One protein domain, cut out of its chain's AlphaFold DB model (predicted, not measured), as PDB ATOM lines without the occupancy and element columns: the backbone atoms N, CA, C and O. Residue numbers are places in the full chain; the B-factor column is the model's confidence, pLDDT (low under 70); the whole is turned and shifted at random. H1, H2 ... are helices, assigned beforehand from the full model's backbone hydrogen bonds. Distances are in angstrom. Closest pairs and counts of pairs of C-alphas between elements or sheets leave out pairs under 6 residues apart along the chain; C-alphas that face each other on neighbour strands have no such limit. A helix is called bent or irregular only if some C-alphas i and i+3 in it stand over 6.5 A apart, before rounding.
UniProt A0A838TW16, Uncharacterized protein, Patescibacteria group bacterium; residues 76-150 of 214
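Overview. This is residues 76 to 150 of the 214 residues of an uncharacterized protein of Patescibacteria group bacterium (UniProt A0A838TW16). Two long helices, H2 and H3, run side by side in opposite directions as a helical hairpin, and a shorter helix, H1, packs on H2 near the beginning of H2, so that the three form a loose up-and-down bundle that is more open between H1 and H3. Before H1 a stretch without a named element, residues 76 to 88, swings out from the helices and folds back, and its residues 79 to 84 stick out free. The printed part has 75 residues with three named helices, in the order H1, H2, H3, and no named strand; the class is all helix. The whole is loose, with a radius of gyration of the C-alphas of 14.2 A, and flat, with spans of 42 by 33 by 15 A.

Along the chain. The printed part begins at Asp 76, and residues 76 to 88 hold no named element. H1 is residues 89 to 98, 14.3 A from first to last C-alpha, and begins with C-alpha 89 at (16.619, -23.052, 18.432). H2 is residues 107 to 125, 26.6 A long, and begins with C-alpha 107 at (7.397, -39.310, 24.903). H3 is residues 129 to 150, the longest helix at 33.8 A, and ends with C-alpha 150 at (8.117, -35.404, 12.421). H3 is irregular: C-alphas 130 and 133 are 8.1 A apart, where about 5 A is the spacing in a regular helix.

Arrangement. H2 and H3 touch, with 20 pairs of C-alphas within 8 A. Their closest C-alphas are those of Leu 120 and Ala 138, 5.0 A apart. They form a hairpin, running opposite ways at a shallow tilt of 17 degrees, and are joined by a tight link of 3 residues. H1 touches H2 with 7 pairs of C-alphas within 8 A, the closest being those of Ala 98 and Ile 110, 6.5 A apart. H1 and H2 are also a hairpin, at a shallow tilt of 16 degrees and running opposite ways. H1 and H3 are near each other, with no pair of C-alphas within 8 A but 9 pairs within 10 A. In H1 and H2 every O i to N i+4 pair is within hydrogen-bond range; in H3 it is 16 of 18.

Size, cuts and confidence. The two C-alphas farthest apart are those of Asp 102 and Gly 130, at 44.1 A. The printed part has no cut, and no link between the helices is long: H1 to H2 is a short link of 8 residues. Residues 79 to 84 stand free. The mean pLDDT of the printed part is 85.9; it is under 70 at residues 100 to 103 and at residues 127 to 130, of which 129 and 130 belong to H3.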
ATOM      1  N   ASP A  76      21.122 -21.837  25.483       90.50
ATOM      2  CA  ASP A  76      20.390 -20.617  25.799       90.50
ATOM      3  C   ASP A  76      21.380 -19.498  26.150       90.50
ATOM      4  O   ASP A  76      22.434 -19.718  26.754       90.50
ATOM      5  N   GLN A  77      21.053 -18.282  25.731       85.12
ATOM      6  CA  GLN A  77      21.792 -17.084  26.088       85.12
ATOM      7  C   GLN A  77      21.042 -16.364  27.196       85.12
ATOM      8  O   GLN A  77      19.882 -15.988  27.020       85.12
ATOM      9  N   GLU A  78      21.724 -16.153  28.314       82.75
ATOM     10  CA  GLU A  78      21.237 -15.309  29.398       82.75
ATOM     11  C   GLU A  78      21.140 -13.847  28.956       82.75
ATOM     12  O   GLU A  78      21.857 -13.395  28.053       82.75
ATOM     13  N   GLU A  79      20.255 -13.109  29.618       82.62
ATOM     14  CA  GLU A  79      20.120 -11.674  29.420       82.62
ATOM     15  C   GLU A  79      21.413 -10.953  29.813       82.62
ATOM     16  O   GLU A  79      22.045 -11.242  30.831       82.62
ATOM     17  N   ARG A  80      21.831 -10.008  28.973       83.50
ATOM     18  CA  ARG A  80      22.997  -9.153  29.213       83.50
ATOM     19  C   ARG A  80      22.609  -7.703  28.934       83.50
ATOM     20  O   ARG A  80      21.696  -7.472  28.142       83.50
ATOM     21  N   PRO A  81      23.312  -6.706  29.496       74.25
ATOM     22  CA  PRO A  81      23.027  -5.302  29.207       74.25
ATOM     23  C   PRO A  81      22.981  -5.033  27.691       74.25
ATOM     24  O   PRO A  81      23.961  -5.264  26.979       74.25
ATOM     25  N   GLY A  82      21.820  -4.600  27.191       80.62
ATOM     26  CA  GLY A  82      21.582  -4.325  25.769       80.62
ATOM     27  C   GLY A  82      21.340  -5.550  24.871       80.62
ATOM     28  O   GLY A  82      21.270  -5.385  23.652       80.62
ATOM     29  N   LYS A  83      21.219  -6.770  25.419       77.06
ATOM     30  CA  LYS A  83      20.892  -7.994  24.664       77.06
ATOM     31  C   LYS A  83      19.905  -8.878  25.444       77.06
ATOM     32  O   LYS A  83      20.288  -9.404  26.490       77.06
ATOM     33  N   PRO A  84      18.677  -9.091  24.935       81.75
ATOM     34  CA  PRO A  84      17.695  -9.926  25.618       81.75
ATOM     35  C   PRO A  84      18.149 -11.386  25.663       81.75
ATOM     36  O   PRO A  84      18.923 -11.834  24.808       81.75
ATOM     37  N   ALA A  85      17.620 -12.133  26.633       86.44
ATOM     38  CA  ALA A  85      17.791 -13.578  26.677       86.44
ATOM     39  C   ALA A  85      17.301 -14.217  25.368       86.44
ATOM     40  O   ALA A  85      16.279 -13.821  24.799       86.44
ATOM     41  N   LYS A  86      18.031 -15.221  24.885       87.69
ATOM     42  CA  LYS A  86      17.693 -15.931  23.651       87.69
ATOM     43  C   LYS A  86      17.694 -17.424  23.900       87.69
ATOM     44  O   LYS A  86      18.735 -18.010  24.173       87.69
ATOM     45  N   VAL A  87      16.529 -18.037  23.739       90.25
ATOM     46  CA  VAL A  87      16.398 -19.492  23.799       90.25
ATOM     47  C   VAL A  87      17.001 -20.095  22.532       90.25
ATOM     48  O   VAL A  87      16.769 -19.615  21.416       90.25
ATOM     49  N   ALA A  88      17.795 -21.144  22.703       93.50
ATOM     50  CA  ALA A  88      18.389 -21.898  21.621       93.50
ATOM     51  C   ALA A  88      17.312 -22.500  20.722       93.50
ATOM     52  O   ALA A  88      16.279 -22.985  21.192       93.50
ATOM     53  N   ARG A  89      17.579 -22.532  19.414       92.69
ATOM     54  CA  ARG A  89      16.619 -23.052  18.432       92.69
ATOM     55  C   ARG A  89      16.146 -24.462  18.794       92.69
ATOM     56  O   ARG A  89      14.947 -24.709  18.767       92.69
ATOM     57  N   PHE A  90      17.061 -25.369  19.139       94.75
ATOM     58  CA  PHE A  90      16.687 -26.751  19.443       94.75
ATOM     59  C   PHE A  90      15.868 -26.881  20.729       94.75
ATOM     60  O   PHE A  90      14.954 -27.699  20.772       94.75
ATOM     61  N   ASN A  91      16.100 -26.020  21.725       92.88
ATOM     62  CA  ASN A  91      15.259 -25.959  22.922       92.88
ATOM     63  C   ASN A  91      13.833 -25.512  22.573       92.88
ATOM     64  O   ASN A  91      12.873 -26.089  23.075       92.88
ATOM     65  N   VAL A  92      13.678 -24.525  21.684       91.69
ATOM     66  CA  VAL A  92      12.357 -24.103  21.186       91.69
ATOM     67  C   VAL A  92      11.680 -25.232  20.403       91.69
ATOM     68  O   VAL A  92      10.515 -25.538  20.650       91.69
ATOM     69  N   ASP A  93      12.407 -25.869  19.482       91.75
ATOM     70  CA  ASP A  93      11.888 -26.938  18.623       91.75
ATOM     71  C   ASP A  93      11.424 -28.168  19.424       91.75
ATOM     72  O   ASP A  93      10.402 -28.763  19.067       91.75
ATOM     73  N   ILE A  94      12.141 -28.539  20.492       92.56
ATOM     74  CA  ILE A  94      11.757 -29.644  21.384       92.56
ATOM     75  C   ILE A  94      10.591 -29.236  22.282       92.56
ATOM     76  O   ILE A  94       9.588 -29.943  22.309       92.56
ATOM     77  N   LYS A  95      10.655 -28.074  22.950       91.00
ATOM     78  CA  LYS A  95       9.562 -27.593  23.817       91.00
ATOM     79  C   LYS A  95       8.237 -27.499  23.071       91.00
ATOM     80  O   LYS A  95       7.209 -27.893  23.606       91.00
ATOM     81  N   ARG A  96       8.256 -27.030  21.820       89.56
ATOM     82  CA  ARG A  96       7.056 -26.975  20.977       89.56
ATOM     83  C   ARG A  96       6.463 -28.364  20.724       89.56
ATOM     84  O   ARG A  96       5.251 -28.491  20.699       89.56
ATOM     85  N   ARG A  97       7.301 -29.384  20.517       88.81
ATOM     86  CA  ARG A  97       6.857 -30.770  20.276       88.81
ATOM     87  C   ARG A  97       6.407 -31.474  21.556       88.81
ATOM     88  O   ARG A  97       5.571 -32.364  21.485       88.81
ATOM     89  N   ALA A  98       6.962 -31.077  22.698       86.62
ATOM     90  CA  ALA A  98       6.633 -31.624  24.008       86.62
ATOM     91  C   ALA A  98       5.409 -30.961  24.668       86.62
ATOM     92  O   ALA A  98       4.946 -31.448  25.689       86.62
ATOM     93  N   SER A  99       4.913 -29.834  24.146       82.88
ATOM     94  CA  SER A  99       3.808 -29.097  24.767       82.88
ATOM     95  C   SER A  99       2.455 -29.781  24.526       82.88
ATOM     96  O   SER A  99       2.118 -30.105  23.393       82.88
ATOM     97  N   ASP A 100       1.677 -29.923  25.605       57.88
ATOM     98  CA  ASP A 100       0.420 -30.688  25.727       57.88
ATOM     99  C   ASP A 100      -0.806 -30.154  24.954       57.88
ATOM    100  O   ASP A 100      -1.928 -30.597  25.197       57.88
ATOM    101  N   GLN A 101      -0.652 -29.202  24.031       52.34
ATOM    102  CA  GLN A 101      -1.778 -28.816  23.172       52.34
ATOM    103  C   GLN A 101      -1.900 -29.828  22.028       52.34
ATOM    104  O   GLN A 101      -0.926 -30.038  21.312       52.34
ATOM    105  N   ASP A 102      -3.074 -30.468  21.910       51.97
ATOM    106  CA  ASP A 102      -3.495 -31.435  20.878       51.97
ATOM    107  C   ASP A 102      -2.474 -31.647  19.739       51.97
ATOM    108  O   ASP A 102      -2.362 -30.834  18.820       51.97
ATOM    109  N   GLY A 103      -1.720 -32.752  19.801       60.06
ATOM    110  CA  GLY A 103      -0.625 -33.043  18.860       60.06
ATOM    111  C   GLY A 103       0.775 -33.108  19.479       60.06
ATOM    112  O   GLY A 103       1.763 -33.060  18.740       60.06
ATOM    113  N   ALA A 104       0.871 -33.230  20.809       78.56
ATOM    114  CA  ALA A 104       2.122 -33.527  21.501       78.56
ATOM    115  C   ALA A 104       2.768 -34.805  20.948       78.56
ATOM    116  O   ALA A 104       2.096 -35.805  20.667       78.56
ATOM    117  N   TYR A 105       4.086 -34.750  20.778       86.56
ATOM    118  CA  TYR A 105       4.839 -35.882  20.260       86.56
ATOM    119  C   TYR A 105       4.899 -36.985  21.309       86.56
ATOM    120  O   TYR A 105       4.829 -36.735  22.512       86.56
ATOM    121  N   ASP A 106       5.058 -38.215  20.837       88.81
ATOM    122  CA  ASP A 106       5.272 -39.353  21.709       88.81
ATOM    123  C   ASP A 106       6.494 -39.131  22.619       88.81
ATOM    124  O   ASP A 106       7.527 -38.603  22.187       88.81
ATOM    125  N   GLY A 107       6.369 -39.529  23.888       88.12
ATOM    126  CA  GLY A 107       7.397 -39.310  24.903       88.12
ATOM    127  C   GLY A 107       8.750 -39.912  24.521       88.12
ATOM    128  O   GLY A 107       9.783 -39.289  24.772       88.12
ATOM    129  N   ASP A 108       8.756 -41.052  23.826       90.25
ATOM    130  CA  ASP A 108       9.991 -41.696  23.368       90.25
ATOM    131  C   ASP A 108      10.691 -40.874  22.276       90.25
ATOM    132  O   ASP A 108      11.924 -40.775  22.239       90.25
ATOM    133  N   ILE A 109       9.913 -40.219  21.407       91.88
ATOM    134  CA  ILE A 109      10.445 -39.319  20.378       91.88
ATOM    135  C   ILE A 109      11.084 -38.099  21.046       91.88
ATOM    136  O   ILE A 109      12.206 -37.723  20.694       91.88
ATOM    137  N   ILE A 110      10.417 -37.509  22.041       93.94
ATOM    138  CA  ILE A 110      10.960 -36.379  22.804       93.94
ATOM    139  C   ILE A 110      12.241 -36.775  23.545       93.94
ATOM    140  O   ILE A 110      13.250 -36.077  23.423       93.94
ATOM    141  N   ALA A 111      12.254 -37.916  24.236       92.62
ATOM    142  CA  ALA A 111      13.434 -38.409  24.946       92.62
ATOM    143  C   ALA A 111      14.630 -38.617  24.002       92.62
ATOM    144  O   ALA A 111      15.773 -38.276  24.328       92.62
ATOM    145  N   ARG A 112      14.380 -39.121  22.787       93.94
ATOM    146  CA  ARG A 112      15.416 -39.272  21.762       93.94
ATOM    147  C   ARG A 112      15.956 -37.923  21.288       93.94
ATOM    148  O   ARG A 112      17.173 -37.780  21.154       93.94
ATOM    149  N   LEU A 113      15.088 -36.940  21.043       94.94
ATOM    150  CA  LEU A 113      15.503 -35.586  20.662       94.94
ATOM    151  C   LEU A 113      16.345 -34.922  21.759       94.94
ATOM    152  O   LEU A 113      17.380 -34.329  21.460       94.94
ATOM    153  N   GLU A 114      15.952 -35.082  23.022       95.38
ATOM    154  CA  GLU A 114      16.710 -34.598  24.180       95.38
ATOM    155  C   GLU A 114      18.107 -35.231  24.267       95.38
ATOM    156  O   GLU A 114      19.090 -34.535  24.525       95.38
ATOM    157  N   LYS A 115      18.242 -36.526  23.951       96.00
ATOM    158  CA  LYS A 115      19.548 -37.205  23.897       96.00
ATOM    159  C   LYS A 115      20.473 -36.619  22.823       96.00
ATOM    160  O   LYS A 115      21.653 -36.369  23.089       96.00
ATOM    161  N   PHE A 116      19.961 -36.391  21.611       95.19
ATOM    162  CA  PHE A 116      20.744 -35.758  20.539       95.19
ATOM    163  C   PHE A 116      21.122 -34.321  20.893       95.19
ATOM    164  O   PHE A 116      22.270 -33.919  20.683       95.19
ATOM    165  N   ARG A 117      20.189 -33.570  21.488       95.94
ATOM    166  CA  ARG A 117      20.444 -32.224  21.998       95.94
ATOM    167  C   ARG A 117      21.570 -32.226  23.033       95.94
ATOM    168  O   ARG A 117      22.512 -31.458  22.869       95.94
ATOM    169  N   GLY A 118      21.508 -33.099  24.040       93.56
ATOM    170  CA  GLY A 118      22.534 -33.215  25.081       93.56
ATOM    171  C   GLY A 118      23.914 -33.554  24.512       93.56
ATOM    172  O   GLY A 118      24.899 -32.909  24.858       93.56
ATOM    173  N   THR A 119      23.974 -34.472  23.542       93.25
ATOM    174  CA  THR A 119      25.225 -34.819  22.839       93.25
ATOM    175  C   THR A 119      25.837 -33.600  22.139       93.25
ATOM    176  O   THR A 119      27.041 -33.352  22.220       93.25
ATOM    177  N   LEU A 120      25.011 -32.806  21.450       93.69
ATOM    178  CA  LEU A 120      25.463 -31.567  20.822       93.69
ATOM    179  C   LEU A 120      25.887 -30.527  21.867       93.69
ATOM    180  O   LEU A 120      26.898 -29.852  21.676       93.69
ATOM    181  N   GLU A 121      25.131 -30.394  22.955       93.06
ATOM    182  CA  GLU A 121      25.408 -29.465  24.047       93.06
ATOM    183  C   GLU A 121      26.781 -29.728  24.677       93.06
ATOM    184  O   GLU A 121      27.588 -28.805  24.825       93.06
ATOM    185  N   GLU A 122      27.079 -30.988  24.983       90.69
ATOM    186  CA  GLU A 122      28.386 -31.417  25.479       90.69
ATOM    187  C   GLU A 122      29.490 -31.074  24.479       90.69
ATOM    188  O   GLU A 122      30.464 -30.405  24.841       90.69
ATOM    189  N   ALA A 123      29.298 -31.422  23.202       89.31
ATOM    190  CA  ALA A 123      30.284 -31.181  22.156       89.31
ATOM    191  C   ALA A 123      30.620 -29.686  21.979       89.31
ATOM    192  O   ALA A 123      31.774 -29.332  21.713       89.31
ATOM    193  N   VAL A 124      29.638 -28.781  22.109       89.25
ATOM    194  CA  VAL A 124      29.875 -27.328  21.975       89.25
ATOM    195  C   VAL A 124      30.437 -26.676  23.239       89.25
ATOM    196  O   VAL A 124      31.026 -25.592  23.137       89.25
ATOM    197  N   LYS A 125      30.268 -27.306  24.410       85.62
ATOM    198  CA  LYS A 125      30.863 -26.865  25.680       85.62
ATOM    199  C   LYS A 125      32.341 -27.228  25.776       85.62
ATOM    200  O   LYS A 125      33.104 -26.454  26.344       85.62
ATOM    201  N   THR A 126      32.771 -28.357  25.213       78.44
ATOM    202  CA  THR A 126      34.193 -28.734  25.219       78.44
ATOM    203  C   THR A 126      34.975 -27.770  24.326       78.44
ATOM    204  O   THR A 126      34.883 -27.873  23.113       78.44
ATOM    205  N   GLU A 127      35.740 -26.817  24.872       60.78
ATOM    206  CA  GLU A 127      36.382 -25.722  24.107       60.78
ATOM    207  C   GLU A 127      37.666 -26.103  23.345       60.78
ATOM    208  O   GLU A 127      38.420 -25.238  22.898       60.78
ATOM    209  N   THR A 128      37.938 -27.385  23.117       60.34
ATOM    210  CA  THR A 128      39.150 -27.793  22.398       60.34
ATOM    211  C   THR A 128      39.016 -27.531  20.891       60.34
ATOM    212  O   THR A 128      38.022 -27.867  20.243       60.34
ATOM    213  N   ASN A 129      40.025 -26.879  20.300       52.22
ATOM    214  CA  ASN A 129      40.048 -26.526  18.872       52.22
ATOM    215  C   ASN A 129      40.057 -27.756  17.937       52.22
ATOM    216  O   ASN A 129      39.710 -27.619  16.766       52.22
ATOM    217  N   GLY A 130      40.399 -28.946  18.447       56.88
ATOM    218  CA  GLY A 130      40.505 -30.196  17.680       56.88
ATOM    219  C   GLY A 130      39.188 -30.929  17.393       56.88
ATOM    220  O   GLY A 130      39.216 -31.986  16.778       56.88
ATOM    221  N   VAL A 131      38.034 -30.403  17.823       72.38
ATOM    222  CA  VAL A 131      36.781 -31.187  17.884       72.38
ATOM    223  C   VAL A 131      35.655 -30.613  17.006       72.38
ATOM    224  O   VAL A 131      34.494 -31.001  17.101       72.38
ATOM    225  N   PHE A 132      35.966 -29.692  16.086       79.56
ATOM    226  CA  PHE A 132      34.946 -29.079  15.222       79.56
ATOM    227  C   PHE A 132      34.166 -30.097  14.378       79.56
ATOM    228  O   PHE A 132      32.951 -29.959  14.252       79.56
ATOM    229  N   ILE A 133      34.827 -31.145  13.878       83.44
ATOM    230  CA  ILE A 133      34.175 -32.222  13.118       83.44
ATOM    231  C   ILE A 133      33.099 -32.912  13.965       83.44
ATOM    232  O   ILE A 133      31.981 -33.100  13.493       83.44
ATOM    233  N   GLN A 134      33.401 -33.238  15.225       86.94
ATOM    234  CA  GLN A 134      32.437 -33.901  16.106       86.94
ATOM    235  C   GLN A 134      31.258 -32.976  16.427       86.94
ATOM    236  O   GLN A 134      30.116 -33.421  16.405       86.94
ATOM    237  N   ARG A 135      31.500 -31.673  16.634       90.25
ATOM    238  CA  ARG A 135      30.418 -30.694  16.850       90.25
ATOM    239  C   ARG A 135      29.503 -30.564  15.636       90.25
ATOM    240  O   ARG A 135      28.287 -30.508  15.785       90.25
ATOM    241  N   VAL A 136      30.085 -30.514  14.439       91.81
ATOM    242  CA  VAL A 136      29.338 -30.453  13.175       91.81
ATOM    243  C   VAL A 136      28.546 -31.742  12.950       91.81
ATOM    244  O   VAL A 136      27.374 -31.681  12.587       91.81
ATOM    245  N   SER A 137      29.145 -32.898  13.243       91.62
ATOM    246  CA  SER A 137      28.471 -34.197  13.189       91.62
ATOM    247  C   SER A 137      27.290 -34.269  14.163       91.62
ATOM    248  O   SER A 137      26.181 -34.584  13.736       91.62
ATOM    249  N   ALA A 138      27.481 -33.885  15.430       93.25
ATOM    250  CA  ALA A 138      26.414 -33.849  16.430       93.25
ATOM    251  C   ALA A 138      25.287 -32.879  16.038       93.25
ATOM    252  O   ALA A 138      24.109 -33.190  16.204       93.25
ATOM    253  N   TYR A 139      25.635 -31.726  15.456       95.56
ATOM    254  CA  TYR A 139      24.653 -30.763  14.964       95.56
ATOM    255  C   TYR A 139      23.808 -31.349  13.835       95.56
ATOM    256  O   TYR A 139      22.581 -31.293  13.888       95.56
ATOM    257  N   ASN A 140      24.451 -31.946  12.833       95.19
ATOM    258  CA  ASN A 140      23.748 -32.573  11.720       95.19
ATOM    259  C   ASN A 140      22.879 -33.746  12.194       95.19
ATOM    260  O   ASN A 140      21.738 -33.856  11.758       95.19
ATOM    261  N   ALA A 141      23.367 -34.561  13.133       95.00
ATOM    262  CA  ALA A 141      22.582 -35.635  13.735       95.00
ATOM    263  C   ALA A 141      21.325 -35.102  14.441       95.00
ATOM    264  O   ALA A 141      20.250 -35.671  14.276       95.00
ATOM    265  N   MET A 142      21.427 -33.978  15.159       96.25
ATOM    266  CA  MET A 142      20.271 -33.325  15.781       96.25
ATOM    267  C   MET A 142      19.270 -32.796  14.741       96.25
ATOM    268  O   MET A 142      18.059 -32.951  14.903       96.25
ATOM    269  N   VAL A 143      19.754 -32.198  13.647       95.94
ATOM    270  CA  VAL A 143      18.888 -31.737  12.547       95.94
ATOM    271  C   VAL A 143      18.148 -32.906  11.895       95.94
ATOM    272  O   VAL A 143      16.945 -32.801  11.652       95.94
ATOM    273  N   GLU A 144      18.831 -34.019  11.632       95.25
ATOM    274  CA  GLU A 144      18.204 -35.214  11.060       95.25
ATOM    275  C   GLU A 144      17.240 -35.885  12.042       95.25
ATOM    276  O   GLU A 144      16.149 -36.287  11.642       95.25
ATOM    277  N   ALA A 145      17.567 -35.924  13.335       93.81
ATOM    278  CA  ALA A 145      16.667 -36.435  14.363       93.81
ATOM    279  C   ALA A 145      15.355 -35.637  14.423       93.81
ATOM    280  O   ALA A 145      14.287 -36.235  14.519       93.81
ATOM    281  N   LEU A 146      15.411 -34.306  14.288       92.62
ATOM    282  CA  LEU A 146      14.209 -33.469  14.214       92.62
ATOM    283  C   LEU A 146      13.347 -33.785  12.988       92.62
ATOM    284  O   LEU A 146      12.130 -33.881  13.114       92.62
ATOM    285  N   LYS A 147      13.957 -33.975  11.814       92.12
ATOM    286  CA  LYS A 147      13.214 -34.373  10.606       92.12
ATOM    287  C   LYS A 147      12.590 -35.760  10.768       92.12
ATOM    288  O   LYS A 147      11.440 -35.965  10.389       92.12
ATOM    289  N   GLY A 148      13.341 -36.698  11.346       91.38
ATOM    290  CA  GLY A 148      12.883 -38.058  11.618       91.38
ATOM    291  C   GLY A 148      11.723 -38.099  12.612       91.38
ATOM    292  O   GLY A 148      10.758 -38.820  12.380       91.38
ATOM    293  N   ALA A 149      11.769 -37.277  13.663       91.19
ATOM    294  CA  ALA A 149      10.706 -37.164  14.658       91.19
ATOM    295  C   ALA A 149       9.357 -36.798  14.021       91.19
ATOM    296  O   ALA A 149       8.345 -37.426  14.323       91.19
ATOM    297  N   ASP A 150       9.347 -35.839  13.092       88.62
ATOM    298  CA  ASP A 150       8.117 -35.404  12.421       88.62
ATOM    299  C   ASP A 150       7.499 -36.524  11.557       88.62
ATOM    300  O   ASP A 150       6.276 -36.622  11.422       88.62
TER     301      ASP A 150